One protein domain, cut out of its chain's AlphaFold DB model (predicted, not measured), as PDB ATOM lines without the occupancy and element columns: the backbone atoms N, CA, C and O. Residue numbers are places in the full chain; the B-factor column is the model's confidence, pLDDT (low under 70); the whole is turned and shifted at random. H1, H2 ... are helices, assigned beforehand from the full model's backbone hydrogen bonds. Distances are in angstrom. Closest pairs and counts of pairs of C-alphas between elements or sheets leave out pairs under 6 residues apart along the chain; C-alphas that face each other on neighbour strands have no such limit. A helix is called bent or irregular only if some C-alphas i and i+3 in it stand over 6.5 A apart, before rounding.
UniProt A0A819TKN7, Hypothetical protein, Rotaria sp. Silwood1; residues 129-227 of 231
ATOM      1  N   SER A 129      74.734  85.885 105.086       52.38
ATOM      2  CA  SER A 129      73.529  86.392 104.400       52.38
ATOM      3  C   SER A 129      73.709  87.747 103.701       52.38
ATOM      4  O   SER A 129      72.967  88.059 102.774       52.38
ATOM      5  N   LYS A 130      74.684  88.562 104.127       49.28
ATOM      6  CA  LYS A 130      75.068  89.805 103.428       49.28
ATOM      7  C   LYS A 130      76.106  89.544 102.338       49.28
ATOM      8  O   LYS A 130      76.127  90.238 101.325       49.28
ATOM      9  N   GLU A 131      76.951  88.535 102.533       51.41
ATOM     10  CA  GLU A 131      77.980  88.138 101.570       51.41
ATOM     11  C   GLU A 131      77.378  87.425 100.350       51.41
ATOM     12  O   GLU A 131      77.890  87.597  99.248       51.41
ATOM     13  N   SER A 132      76.240  86.735 100.495       55.28
ATOM     14  CA  SER A 132      75.488  86.193  99.355       55.28
ATOM     15  C   SER A 132      74.929  87.284  98.435       55.28
ATOM     16  O   SER A 132      75.056  87.187  97.219       55.28
ATOM     17  N   GLN A 133      74.378  88.362  99.000       52.59
ATOM     18  CA  GLN A 133      73.934  89.530  98.230       52.59
ATOM     19  C   GLN A 133      75.119  90.218  97.551       52.59
ATOM     20  O   GLN A 133      75.059  90.523  96.364       52.59
ATOM     21  N   TYR A 134      76.225  90.404  98.278       63.41
ATOM     22  CA  TYR A 134      77.459  90.960  97.725       63.41
ATOM     23  C   TYR A 134      78.006  90.124  96.566       63.41
ATOM     24  O   TYR A 134      78.395  90.685  95.548       63.41
ATOM     25  N   PHE A 135      77.986  88.795  96.679       60.69
ATOM     26  CA  PHE A 135      78.394  87.908  95.597       60.69
ATOM     27  C   PHE A 135      77.525  88.111  94.353       60.69
ATOM     28  O   PHE A 135      78.060  88.240  93.256       60.69
ATOM     29  N   MET A 136      76.201  88.209  94.518       60.12
ATOM     30  CA  MET A 136      75.294  88.497  93.403       60.12
ATOM     31  C   MET A 136      75.580  89.859  92.761       60.12
ATOM     32  O   MET A 136      75.639  89.946  91.536       60.12
ATOM     33  N   TYR A 137      75.814  90.902  93.565       61.50
ATOM     34  CA  TYR A 137      76.180  92.227  93.057       61.50
ATOM     35  C   TYR A 137      77.525  92.218  92.331       61.50
ATOM     36  O   TYR A 137      77.630  92.808  91.262       61.50
ATOM     37  N   MET A 138      78.533  91.525  92.862       65.31
ATOM     38  CA  MET A 138      79.841  91.406  92.218       65.31
ATOM     39  C   MET A 138      79.760  90.596  90.925       65.31
ATOM     40  O   MET A 138      80.421  90.953  89.959       65.31
ATOM     41  N   HIS A 139      78.937  89.546  90.874       64.75
ATOM     42  CA  HIS A 139      78.747  88.748  89.665       64.75
ATOM     43  C   HIS A 139      78.049  89.550  88.564       64.75
ATOM     44  O   HIS A 139      78.573  89.636  87.459       64.75
ATOM     45  N   LEU A 140      76.939  90.224  88.894       68.25
ATOM     46  CA  LEU A 140      76.253  91.131  87.969       68.25
ATOM     47  C   LEU A 140      77.187  92.253  87.499       68.25
ATOM     48  O   LEU A 140      77.200  92.610  86.327       68.25
ATOM     49  N   PHE A 141      77.988  92.805  88.407       66.75
ATOM     50  CA  PHE A 141      78.948  93.847  88.079       66.75
ATOM     51  C   PHE A 141      80.052  93.337  87.142       66.75
ATOM     52  O   PHE A 141      80.349  94.005  86.160       66.75
ATOM     53  N   ILE A 142      80.607  92.141  87.373       67.31
ATOM     54  CA  ILE A 142      81.566  91.499  86.459       67.31
ATOM     55  C   ILE A 142      80.926  91.240  85.090       67.31
ATOM     56  O   ILE A 142      81.548  91.539  84.076       67.31
ATOM     57  N   GLU A 143      79.681  90.757  85.035       64.00
ATOM     58  CA  GLU A 143      78.968  90.586  83.764       64.00
ATOM     59  C   GLU A 143      78.812  91.917  83.018       64.00
ATOM     60  O   GLU A 143      79.096  91.979  81.825       64.00
ATOM     61  N   ILE A 144      78.438  92.999  83.708       67.44
ATOM     62  CA  ILE A 144      78.347  94.341  83.108       67.44
ATOM     63  C   ILE A 144      79.715  94.809  82.595       67.44
ATOM     64  O   ILE A 144      79.791  95.396  81.518       67.44
ATOM     65  N   LEU A 145      80.792  94.548  83.341       65.19
ATOM     66  CA  LEU A 145      82.149  94.916  82.931       65.19
ATOM     67  C   LEU A 145      82.605  94.173  81.670       65.19
ATOM     68  O   LEU A 145      83.297  94.782  80.863       65.19
ATOM     69  N   LEU A 146      82.214  92.905  81.499       62.31
ATOM     70  CA  LEU A 146      82.610  92.058  80.363       62.31
ATOM     71  C   LEU A 146      81.777  92.284  79.090       62.31
ATOM     72  O   LEU A 146      82.229  91.955  78.001       62.31
ATOM     73  N   HIS A 147      80.550  92.802  79.207       59.16
ATOM     74  CA  HIS A 147      79.631  92.942  78.065       59.16
ATOM     75  C   HIS A 147      79.483  94.384  77.559       59.16
ATOM     76  O   HIS A 147      78.766  94.622  76.585       59.16
ATOM     77  N   TYR A 148      80.113  95.361  78.217       62.66
ATOM     78  CA  TYR A 148      80.012  96.763  77.824       62.66
ATOM     79  C   TYR A 148      81.215  97.174  76.959       62.66
ATOM     80  O   TYR A 148      82.346  97.029  77.419       62.66
ATOM     81  N   PRO A 149      81.004  97.746  75.757       54.84
ATOM     82  CA  PRO A 149      82.089  98.062  74.834       54.84
ATOM     83  C   PRO A 149      83.102  99.042  75.438       54.84
ATOM     84  O   PRO A 149      82.742  99.984  76.159       54.84
ATOM     85  N   GLU A 150      84.381  98.817  75.132       60.06
ATOM     86  CA  GLU A 150      85.473  99.658  75.605       60.06
ATOM     87  C   GLU A 150      85.220 101.138  75.307       60.06
ATOM     88  O   GLU A 150      84.767 101.531  74.232       60.06
ATOM     89  N   CYS A 151      85.553 101.980  76.286       58.12
ATOM     90  CA  CYS A 151      85.646 103.411  76.051       58.12
ATOM     91  C   CYS A 151      87.136 103.714  75.963       58.12
ATOM     92  O   CYS A 151      87.835 103.575  76.968       58.12
ATOM     93  N   ALA A 152      87.613 104.108  74.780       59.94
ATOM     94  CA  ALA A 152      89.020 104.435  74.539       59.94
ATOM     95  C   ALA A 152      89.563 105.499  75.520       59.94
ATOM     96  O   ALA A 152      90.762 105.565  75.787       59.94
ATOM     97  N   GLU A 153      88.675 106.299  76.114       68.44
ATOM     98  CA  GLU A 153      88.994 107.363  77.066       68.44
ATOM     99  C   GLU A 153      89.192 106.851  78.508       68.44
ATOM    100  O   GLU A 153      89.868 107.498  79.309       68.44
ATOM    101  N   ALA A 154      88.706 105.646  78.843       70.44
ATOM    102  CA  ALA A 154      88.715 105.119  80.213       70.44
ATOM    103  C   ALA A 154      90.130 104.960  80.794       70.44
ATOM    104  O   ALA A 154      90.351 105.244  81.973       70.44
ATOM    105  N   LYS A 155      91.108 104.558  79.969       77.31
ATOM    106  CA  LYS A 155      92.516 104.448  80.386       77.31
ATOM    107  C   LYS A 155      93.097 105.819  80.741       77.31
ATOM    108  O   LYS A 155      93.761 105.951  81.767       77.31
ATOM    109  N   SER A 156      92.844 106.834  79.915       78.88
ATOM    110  CA  SER A 156      93.338 108.200  80.143       78.88
ATOM    111  C   SER A 156      92.734 108.798  81.417       78.88
ATOM    112  O   SER A 156      93.462 109.300  82.278       78.88
ATOM    113  N   ASP A 157      91.422 108.643  81.592       79.50
ATOM    114  CA  ASP A 157      90.689 109.104  82.776       79.50
ATOM    115  C   ASP A 157      91.102 108.378  84.056       79.50
ATOM    116  O   ASP A 157      91.085 108.947  85.148       79.50
ATOM    117  N   PHE A 158      91.467 107.103  83.954       82.81
ATOM    118  CA  PHE A 158      91.996 106.360  85.088       82.81
ATOM    119  C   PHE A 158      93.378 106.880  85.498       82.81
ATOM    120  O   PHE A 158      93.638 107.105  86.684       82.81
ATOM    121  N   LEU A 159      94.271 107.095  84.529       85.19
ATOM    122  CA  LEU A 159      95.636 107.541  84.801       85.19
ATOM    123  C   LEU A 159      95.686 108.976  85.331       85.19
ATOM    124  O   LEU A 159      96.522 109.258  86.191       85.19
ATOM    125  N   SER A 160      94.790 109.863  84.890       83.19
ATOM    126  CA  SER A 160      94.689 111.224  85.434       83.19
ATOM    127  C   SER A 160      94.343 111.208  86.928       83.19
ATOM    128  O   SER A 160      95.068 111.804  87.727       83.19
ATOM    129  N   VAL A 161      93.343 110.417  87.327       82.06
ATOM    130  CA  VAL A 161      92.960 110.224  88.737       82.06
ATOM    131  C   VAL A 161      94.101 109.599  89.549       82.06
ATOM    132  O   VAL A 161      94.352 109.992  90.688       82.06
ATOM    133  N   CYS A 162      94.843 108.648  88.970       82.94
ATOM    134  CA  CYS A 162      95.997 108.044  89.642       82.94
ATOM    135  C   CYS A 162      97.124 109.052  89.896       82.94
ATOM    136  O   CYS A 162      97.761 108.994  90.948       82.94
ATOM    137  N   ARG A 163      97.384 109.963  88.949       84.69
ATOM    138  CA  ARG A 163      98.403 111.016  89.102       84.69
ATOM    139  C   ARG A 163      98.031 112.001  90.199       84.69
ATOM    140  O   ARG A 163      98.903 112.375  90.972       84.69
ATOM    141  N   GLU A 164      96.758 112.374  90.287       84.44
ATOM    142  CA  GLU A 164      96.254 113.240  91.354       84.44
ATOM    143  C   GLU A 164      96.377 112.558  92.725       84.44
ATOM    144  O   GLU A 164      96.937 113.127  93.655       84.44
ATOM    145  N   HIS A 165      95.957 111.294  92.835       82.69
ATOM    146  CA  HIS A 165      96.022 110.542  94.091       82.69
ATOM    147  C   HIS A 165      97.462 110.286  94.585       82.69
ATOM    148  O   HIS A 165      97.695 110.121  95.783       82.69
ATOM    149  N   TYR A 166      98.437 110.210  93.677       84.94
ATOM    150  CA  TYR A 166      99.845 109.957  93.999       84.94
ATOM    151  C   TYR A 166     100.758 111.168  93.760       84.94
ATOM    152  O   TYR A 166     101.967 110.970  93.623       84.94
ATOM    153  N   SER A 167     100.224 112.397  93.756       82.69
ATOM    154  CA  SER A 167     100.989 113.637  93.515       82.69
ATOM    155  C   SER A 167     102.259 113.747  94.367       82.69
ATOM    156  O   SER A 167     103.300 114.197  93.892       82.69
ATOM    157  N   ASP A 168     102.191 113.256  95.604       85.00
ATOM    158  CA  ASP A 168     103.267 113.374  96.590       85.00
ATOM    159  C   ASP A 168     104.226 112.169  96.572       85.00
ATOM    160  O   ASP A 168     105.189 112.106  97.339       85.00
ATOM    161  N   ASN A 169     103.978 111.177  95.708       86.25
ATOM    162  CA  ASN A 169     104.755 109.944  95.630       86.25
ATOM    163  C   ASN A 169     105.437 109.789  94.266       86.25
ATOM    164  O   ASN A 169     104.932 109.123  93.359       86.25
ATOM    165  N   THR A 170     106.653 110.329  94.163       84.88
ATOM    166  CA  THR A 170     107.473 110.319  92.940       84.88
ATOM    167  C   THR A 170     107.661 108.914  92.357       84.88
ATOM    168  O   THR A 170     107.582 108.737  91.144       84.88
ATOM    169  N   ARG A 171     107.812 107.881  93.203       85.25
ATOM    170  CA  ARG A 171     107.967 106.486  92.745       85.25
ATOM    171  C   ARG A 171     106.716 105.967  92.036       85.25
ATOM    172  O   ARG A 171     106.821 105.221  91.065       85.25
ATOM    173  N   GLN A 172     105.534 106.337  92.526       83.00
ATOM    174  CA  GLN A 172     104.275 105.925  91.908       83.00
ATOM    175  C   GLN A 172     104.002 106.722  90.633       83.00
ATOM    176  O   GLN A 172     103.590 106.122  89.646       83.00
ATOM    177  N   ILE A 173     104.326 108.019  90.598       86.44
ATOM    178  CA  ILE A 173     104.240 108.839  89.376       86.44
ATOM    179  C   ILE A 173     105.116 108.256  88.257       86.44
ATOM    180  O   ILE A 173     104.649 108.094  87.130       86.44
ATOM    181  N   GLU A 174     106.354 107.862  88.563       87.50
ATOM    182  CA  GLU A 174     107.225 107.179  87.599       87.50
ATOM    183  C   GLU A 174     106.644 105.835  87.138       87.50
ATOM    184  O   GLU A 174     106.710 105.498  85.955       87.50
ATOM    185  N   SER A 175     106.047 105.063  88.051       86.44
ATOM    186  CA  SER A 175     105.384 103.803  87.702       86.44
ATOM    187  C   SER A 175     104.165 104.020  86.801       86.44
ATOM    188  O   SER A 175     103.924 103.193  85.922       86.44
ATOM    189  N   ILE A 176     103.412 105.105  87.002       87.31
ATOM    190  CA  ILE A 176     102.267 105.495  86.169       87.31
ATOM    191  C   ILE A 176     102.745 105.882  84.766       87.31
ATOM    192  O   ILE A 176     102.169 105.427  83.781       87.31
ATOM    193  N   ALA A 177     103.828 106.656  84.655       86.75
ATOM    194  CA  ALA A 177     104.410 107.026  83.363       86.75
ATOM    195  C   ALA A 177     104.942 105.803  82.590       86.75
ATOM    196  O   ALA A 177     104.727 105.682  81.384       86.75
ATOM    197  N   LYS A 178     105.590 104.856  83.285       88.19
ATOM    198  CA  LYS A 178     106.016 103.578  82.686       88.19
ATOM    199  C   LYS A 178     104.825 102.753  82.214       88.19
ATOM    200  O   LYS A 178     104.858 102.227  81.109       88.19
ATOM    201  N   PHE A 179     103.769 102.675  83.021       87.62
ATOM    202  CA  PHE A 179     102.546 101.977  82.644       87.62
ATOM    203  C   PHE A 179     101.911 102.588  81.391       87.62
ATOM    204  O   PHE A 179     101.601 101.866  80.455       87.62
ATOM    205  N   GLU A 180     101.770 103.910  81.315       86.62
ATOM    206  CA  GLU A 180     101.175 104.574  80.148       86.62
ATOM    207  C   GLU A 180     101.911 104.240  78.840       86.62
ATOM    208  O   GLU A 180     101.258 103.994  77.824       86.62
ATOM    209  N   LYS A 181     103.248 104.164  78.889       86.56
ATOM    210  CA  LYS A 181     104.115 103.922  77.728       86.56
ATOM    211  C   LYS A 181     104.295 102.444  77.364       86.56
ATOM    212  O   LYS A 181     104.426 102.125  76.188       86.56
ATOM    213  N   GLU A 182     104.363 101.552  78.352       86.31
ATOM    214  CA  GLU A 182     104.724 100.136  78.160       86.31
ATOM    215  C   GLU A 182     103.537  99.166  78.296       86.31
ATOM    216  O   GLU A 182     103.694  97.960  78.068       86.31
ATOM    217  N   TYR A 183     102.359  99.654  78.704       84.75
ATOM    218  CA  TYR A 183     101.168  98.820  78.833       84.75
ATOM    219  C   TYR A 183     100.714  98.284  77.476       84.75
ATOM    220  O   TYR A 183     100.513  99.033  76.523       84.75
ATOM    221  N   THR A 184     100.505  96.974  77.449       81.44
ATOM    222  CA  THR A 184      99.916  96.200  76.356       81.44
ATOM    223  C   THR A 184      98.946  95.195  76.986       81.44
ATOM    224  O   THR A 184      99.245  94.744  78.103       81.44
ATOM    225  N   PRO A 185      97.837  94.843  76.311       77.81
ATOM    226  CA  PRO A 185      96.867  93.850  76.788       77.81
ATOM    227  C   PRO A 185      97.530  92.560  77.294       77.81
ATOM    228  O   PRO A 185      97.304  92.132  78.425       77.81
ATOM    229  N   ASP A 186      98.504  92.042  76.541       77.75
ATOM    230  CA  ASP A 186      99.245  90.807  76.851       77.75
ATOM    231  C   ASP A 186     100.053  90.870  78.164       77.75
ATOM    232  O   ASP A 186     100.485  89.855  78.714       77.75
ATOM    233  N   LYS A 187     100.304  92.079  78.682       80.38
ATOM    234  CA  LYS A 187     101.047  92.322  79.927       80.38
ATOM    235  C   LYS A 187     100.141  92.742  81.082       80.38
ATOM    236  O   LYS A 187     100.667  93.065  82.151       80.38
ATOM    237  N   ALA A 188      98.818  92.726  80.917       79.69
ATOM    238  CA  ALA A 188      97.854  93.130  81.941       79.69
ATOM    239  C   ALA A 188      98.078  92.397  83.277       79.69
ATOM    240  O   ALA A 188      98.252  93.033  84.320       79.69
ATOM    241  N   ILE A 189      98.198  91.064  83.242       78.44
ATOM    242  CA  ILE A 189      98.469  90.232  84.430       78.44
ATOM    243  C   ILE A 189      99.817  90.593  85.067       78.44
ATOM    244  O   ILE A 189      99.933  90.702  86.290       78.44
ATOM    245  N   GLN A 190     100.855  90.818  84.256       83.19
ATOM    246  CA  GLN A 190     102.174  91.201  84.766       83.19
ATOM    247  C   GLN A 190     102.126  92.554  85.482       83.19
ATOM    248  O   GLN A 190     102.735  92.717  86.534       83.19
ATOM    249  N   TRP A 191     101.387  93.525  84.947       83.94
ATOM    250  CA  TRP A 191     101.197  94.816  85.602       83.94
ATOM    251  C   TRP A 191     100.371  94.711  86.883       83.94
ATOM    252  O   TRP A 191     100.694  95.394  87.853       83.94
ATOM    253  N   TYR A 192      99.358  93.843  86.916       81.38
ATOM    254  CA  TYR A 192      98.540  93.619  88.108       81.38
ATOM    255  C   TYR A 192      99.304  92.921  89.241       81.38
ATOM    256  O   TYR A 192      99.104  93.244  90.406       81.38
ATOM    257  N   THR A 193     100.175  91.966  88.921       79.19
ATOM    258  CA  THR A 193     100.933  91.197  89.926       79.19
ATOM    259  C   THR A 193     102.151  91.943  90.481       79.19
ATOM    260  O   THR A 193     102.668  91.575  91.536       79.19
ATOM    261  N   ARG A 194     102.619  93.003  89.808       81.50
ATOM    262  CA  ARG A 194     103.692  93.877  90.311       81.50
ATOM    263  C   ARG A 194     103.206  94.691  91.514       81.50
ATOM    264  O   ARG A 194     102.086  95.194  91.519       81.50
ATOM    265  N   ASP A 195     104.080  94.916  92.500       80.38
ATOM    266  CA  ASP A 195     103.803  95.864  93.592       80.38
ATOM    267  C   ASP A 195     103.901  97.315  93.087       80.38
ATOM    268  O   ASP A 195     104.897  98.013  93.279       80.38
ATOM    269  N   CYS A 196     102.863  97.759  92.384       83.44
ATOM    270  CA  CYS A 196     102.736  99.103  91.839       83.44
ATOM    271  C   CYS A 196     101.359  99.707  92.162       83.44
ATOM    272  O   CYS A 196     100.507  99.076  92.799       83.44
ATOM    273  N   PHE A 197     101.139 100.951  91.725       84.50
ATOM    274  CA  PHE A 197      99.871 101.665  91.902       84.50
ATOM    275  C   PHE A 197      98.665 100.834  91.451       84.50
ATOM    276  O   PHE A 197      97.627 100.870  92.108       84.50
ATOM    277  N   LEU A 198      98.810 100.049  90.379       84.94
ATOM    278  CA  LEU A 198      97.710  99.311  89.781       84.94
ATOM    279  C   LEU A 198      97.167  98.219  90.709       84.94
ATOM    280  O   LEU A 198      95.974  98.215  91.008       84.94
ATOM    281  N   TYR A 199      98.044  97.352  91.228       83.06
ATOM    282  CA  TYR A 199      97.690  96.344  92.233       83.06
ATOM    283  C   TYR A 199      96.987  96.984  93.435       83.06
ATOM    284  O   TYR A 199      95.959  96.504  93.920       83.06
ATOM    285  N   ARG A 200      97.540  98.099  93.926       81.75
ATOM    286  CA  ARG A 200      97.069  98.771  95.142       81.75
ATOM    287  C   ARG A 200      95.713  99.432  94.941       81.75
ATOM    288  O   ARG A 200      94.843  99.268  95.800       81.75
ATOM    289  N   ILE A 201      95.518 100.151  93.837       81.62
ATOM    290  CA  ILE A 201      94.251 100.811  93.516       81.62
ATOM    291  C   ILE A 201      93.181  99.767  93.232       81.62
ATOM    292  O   ILE A 201      92.123  99.840  93.850       81.62
ATOM    293  N   LEU A 202      93.453  98.760  92.395       79.25
ATOM    294  CA  LEU A 202      92.455  97.747  92.053       79.25
ATOM    295  C   LEU A 202      92.009  96.961  93.292       79.25
ATOM    296  O   LEU A 202      90.818  96.891  93.583       79.25
ATOM    297  N   ASN A 203      92.941  96.460  94.107       77.19
ATOM    298  CA  ASN A 203      92.575  95.723  95.322       77.19
ATOM    299  C   ASN A 203      91.940  96.605  96.402       77.19
ATOM    300  O   ASN A 203      91.205  96.115  97.259       77.19
ATOM    301  N   THR A 204      92.219  97.907  96.417       76.50
ATOM    302  CA  THR A 204      91.541  98.835  97.331       76.50
ATOM    303  C   THR A 204      90.136  99.152  96.843       76.50
ATOM    304  O   THR A 204      89.212  99.117  97.651       76.50
ATOM    305  N   ALA A 205      89.958  99.380  95.543       74.38
ATOM    306  CA  ALA A 205      88.664  99.605  94.920       74.38
ATOM    307  C   ALA A 205      87.746  98.387  95.087       74.38
ATOM    308  O   ALA A 205      86.603  98.557  95.496       74.38
ATOM    309  N   LEU A 206      88.268  97.168  94.905       70.44
ATOM    310  CA  LEU A 206      87.545  95.917  95.155       70.44
ATOM    311  C   LEU A 206      87.159  95.751  96.632       70.44
ATOM    312  O   LEU A 206      86.017  95.424  96.936       70.44
ATOM    313  N   ARG A 207      88.077  96.019  97.574       72.75
ATOM    314  CA  ARG A 207      87.787  95.900  99.018       72.75
ATOM    315  C   ARG A 207      86.799  96.945  99.528       72.75
ATOM    316  O   ARG A 207      86.054  96.662 100.461       72.75
ATOM    317  N   ARG A 208      86.841  98.159  98.976       70.38
ATOM    318  CA  ARG A 208      86.004  99.296  99.392       70.38
ATOM    319  C   ARG A 208      84.776  99.509  98.511       70.38
ATOM    320  O   ARG A 208      84.004 100.412  98.798       70.38
ATOM    321  N   GLN A 209      84.591  98.681  97.484       65.81
ATOM    322  CA  GLN A 209      83.439  98.726  96.580       65.81
ATOM    323  C   GLN A 209      83.322 100.066  95.832       65.81
ATOM    324  O   GLN A 209      82.233 100.593  95.622       65.81
ATOM    325  N   HIS A 210      84.456 100.636  95.414       73.31
ATOM    326  CA  HIS A 210      84.469 101.837  94.573       73.31
ATOM    327  C   HIS A 210      84.196 101.451  93.117       73.31
ATOM    328  O   HIS A 210      85.122 101.341  92.310       73.31
ATOM    329  N   PHE A 211      82.922 101.219  92.793       69.94
ATOM    330  CA  PHE A 211      82.490 100.737  91.479       69.94
ATOM    331  C   PHE A 211      82.954 101.633  90.326       69.94
ATOM    332  O   PHE A 211      83.414 101.100  89.322       69.94
ATOM    333  N   ASP A 212      82.970 102.957  90.497       70.50
ATOM    334  CA  ASP A 212      83.477 103.890  89.479       70.50
ATOM    335  C   ASP A 212      84.953 103.638  89.141       70.50
ATOM    336  O   ASP A 212      85.363 103.687  87.982       70.50
ATOM    337  N   THR A 213      85.772 103.333  90.152       71.94
ATOM    338  CA  THR A 213      87.192 103.016  89.959       71.94
ATOM    339  C   THR A 213      87.368 101.654  89.300       71.94
ATOM    340  O   THR A 213      88.204 101.519  88.412       71.94
ATOM    341  N   ILE A 214      86.576 100.651  89.696       74.94
ATOM    342  CA  ILE A 214      86.645  99.315  89.083       74.94
ATOM    343  C   ILE A 214      86.164  99.369  87.624       74.94
ATOM    344  O   ILE A 214      86.774  98.759  86.753       74.94
ATOM    345  N   TYR A 215      85.137 100.169  87.333       73.12
ATOM    346  CA  TYR A 215      84.652 100.416  85.978       73.12
ATOM    347  C   TYR A 215      85.716 101.078  85.100       73.12
ATOM    348  O   TYR A 215      85.957 100.638  83.980       73.12
ATOM    349  N   LYS A 216      86.433 102.080  85.619       74.62
ATOM    350  CA  LYS A 216      87.574 102.694  84.916       74.62
ATOM    351  C   LYS A 216      88.748 101.732  84.706       74.62
ATOM    352  O   LYS A 216      89.541 101.945  83.800       74.62
ATOM    353  N   LEU A 217      88.847 100.674  85.511       73.31
ATOM    354  CA  LEU A 217      89.858  99.614  85.412       73.31
ATOM    355  C   LEU A 217      89.459  98.467  84.469       73.31
ATOM    356  O   LEU A 217      90.241  97.535  84.295       73.31
ATOM    357  N   ARG A 218      88.275  98.526  83.843       73.00
ATOM    358  CA  ARG A 218      87.749  97.439  83.002       73.00
ATOM    359  C   ARG A 218      88.623  97.089  81.802       73.00
ATOM    360  O   ARG A 218      88.641  95.928  81.428       73.00
ATOM    361  N   PHE A 219      89.380  98.048  81.262       72.88
ATOM    362  CA  PHE A 219      90.296  97.806  80.139       72.88
ATOM    363  C   PHE A 219      91.322  96.712  80.477       72.88
ATOM    364  O   PHE A 219      91.705  95.928  79.628       72.88
ATOM    365  N   ILE A 220      91.698  96.570  81.752       70.00
ATOM    366  CA  ILE A 220      92.608  95.506  82.208       70.00
ATOM    367  C   ILE A 220      91.898  94.155  82.285       70.00
ATOM    368  O   ILE A 220      92.544  93.117  82.182       70.00
ATOM    369  N   VAL A 221      90.587  94.145  82.525       63.66
ATOM    370  CA  VAL A 221      89.789  92.919  82.661       63.66
ATOM    371  C   VAL A 221      89.384  92.388  81.285       63.66
ATOM    372  O   VAL A 221      89.503  91.188  81.065       63.66
ATOM    373  N   ASP A 222      88.985  93.269  80.365       61.38
ATOM    374  CA  ASP A 222      88.539  92.916  79.011       61.38
ATOM    375  C   ASP A 222      89.698  92.464  78.094       61.38
ATOM    376  O   ASP A 222      89.590  91.492  77.339       61.38
ATOM    377  N   ASP A 223      90.876  93.072  78.268       54.41
ATOM    378  CA  ASP A 223      92.122  92.656  77.610       54.41
ATOM    379  C   ASP A 223      92.508  91.194  77.930       54.41
ATOM    380  O   ASP A 223      93.161  90.532  77.125       54.41
ATOM    381  N   ASN A 224      92.077  90.651  79.079       46.81
ATOM    382  CA  ASN A 224      92.313  89.245  79.435       46.81
ATOM    383  C   ASN A 224      91.311  88.275  78.780       46.81
ATOM    384  O   ASN A 224      91.634  87.096  78.628       46.81
ATOM    385  N   SER A 225      90.109  88.725  78.399       42.28
ATOM    386  CA  SER A 225      89.093  87.889  77.733       42.28
ATOM    387  C   SER A 225      89.330  87.742  76.229       42.28
ATOM    388  O   SER A 225      88.969  86.717  75.650       42.28
ATOM    389  N   SER A 226      89.992  88.716  75.605       37.91
ATOM    390  CA  SER A 226      90.269  88.714  74.161       37.91
ATOM    391  C   SER A 226      91.408  87.770  73.736       37.91
ATOM    392  O   SER A 226      91.552  87.484  72.550       37.91
ATOM    393  N   CYS A 227      92.173  87.213  74.684       35.12
ATOM    394  CA  CYS A 227      93.234  86.231  74.409       35.12
ATOM    395  C   CYS A 227      92.807  84.758  74.569       35.12
ATOM    396  O   CYS A 227      93.639  83.875  74.389       35.12
TER     397      CYS A 227
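AT A GLANCE: This is residues 129 to 227 of the 231 residues of the protein "Hypothetical protein" of Rotaria sp. Silwood1 (UniProt A0A819TKN7). One long helix, H1, slants away along one side of a body of six shorter helices and meets it only near its last residues. In the body, the short hairpin of H5 and H6 lies nearest the middle, the hairpin of H2 and H3 packs on it at the end far from H1, and H4 and H7 pack on each other crosswise. The printed part has 99 residues with seven named helices, H1 to H7 in chain order, and no named strand; the class is all helix. The whole is compact, with a radius of gyration of the C-alphas of 14.0 A, and spans 43 by 30 by 23 A.

IN THESE COORDINATES: H1, residues 129 to 147, is the longest helix; it runs 27.8 A from C-alpha 129 at (73.529, 86.392, 104.400) to C-alpha 147 at (79.631, 92.942, 78.065). H2 is residues 154 to 165, 16.6 A long, and H3 is residues 170 to 182, 18.2 A long. H4, residues 185 to 193, is irregular: C-alphas 186 and 189 are 7.6 A apart. H5, residues 197 to 208, is 15.9 A long. H6 is residues 211 to 216, and H7, residues 218 to 225, ends with C-alpha 225 at (89.093, 87.889, 77.733).

HOW THE PARTS SIT: H1 touches H7 with residues 145 to 146 alone, about perpendicular at 78 degrees; their closest C-alphas, of Leu 146 and Asp 222, are 6.1 A apart. H1 is apart from H2, H3, H4 and H5. H7 touches H4 at a steep tilt of 67 degrees, only just short of perpendicular, closest at the C-alphas of Pro 185 and Asp 223, 5.0 A. H5 is the hub, touching three helices. H5 and H6 form a helical hairpin at a shallow tilt of 26 degrees, closest at the C-alphas of Ala 205 and Ile 214, 6.2 A. H5 touches H4 only at the corner, closest at the C-alphas of Tyr 192 and Tyr 199, 5.0 A. H5 only just touches H3, with 3 pairs of C-alphas within 8 A, the closest those of Gln 172 and Phe 197, 6.1 A. H2 touches H6 at a steep tilt of 65 degrees, closest at the C-alphas of Ala 154 and Lys 216, 5.4 A. H2 and H3 form a helical hairpin at 12 degrees, with the C-alphas of Arg 163 and Ile 173 closest, 6.2 A. Every O i to N i+4 pair is within hydrogen-bond range in H2, H3, H5 and H6; the counts are 14 of 15 in H1, 3 of 5 in H4 and 2 of 4 in H7.

THE WHOLE: The two C-alphas farthest apart, of Ser 129 and Lys 181, are 44.2 A apart. The printed part has no cut and no long link. The mean pLDDT of the printed part is 73.1; residues 129 to 153, 209, 211 and 221 to 227 are under 70.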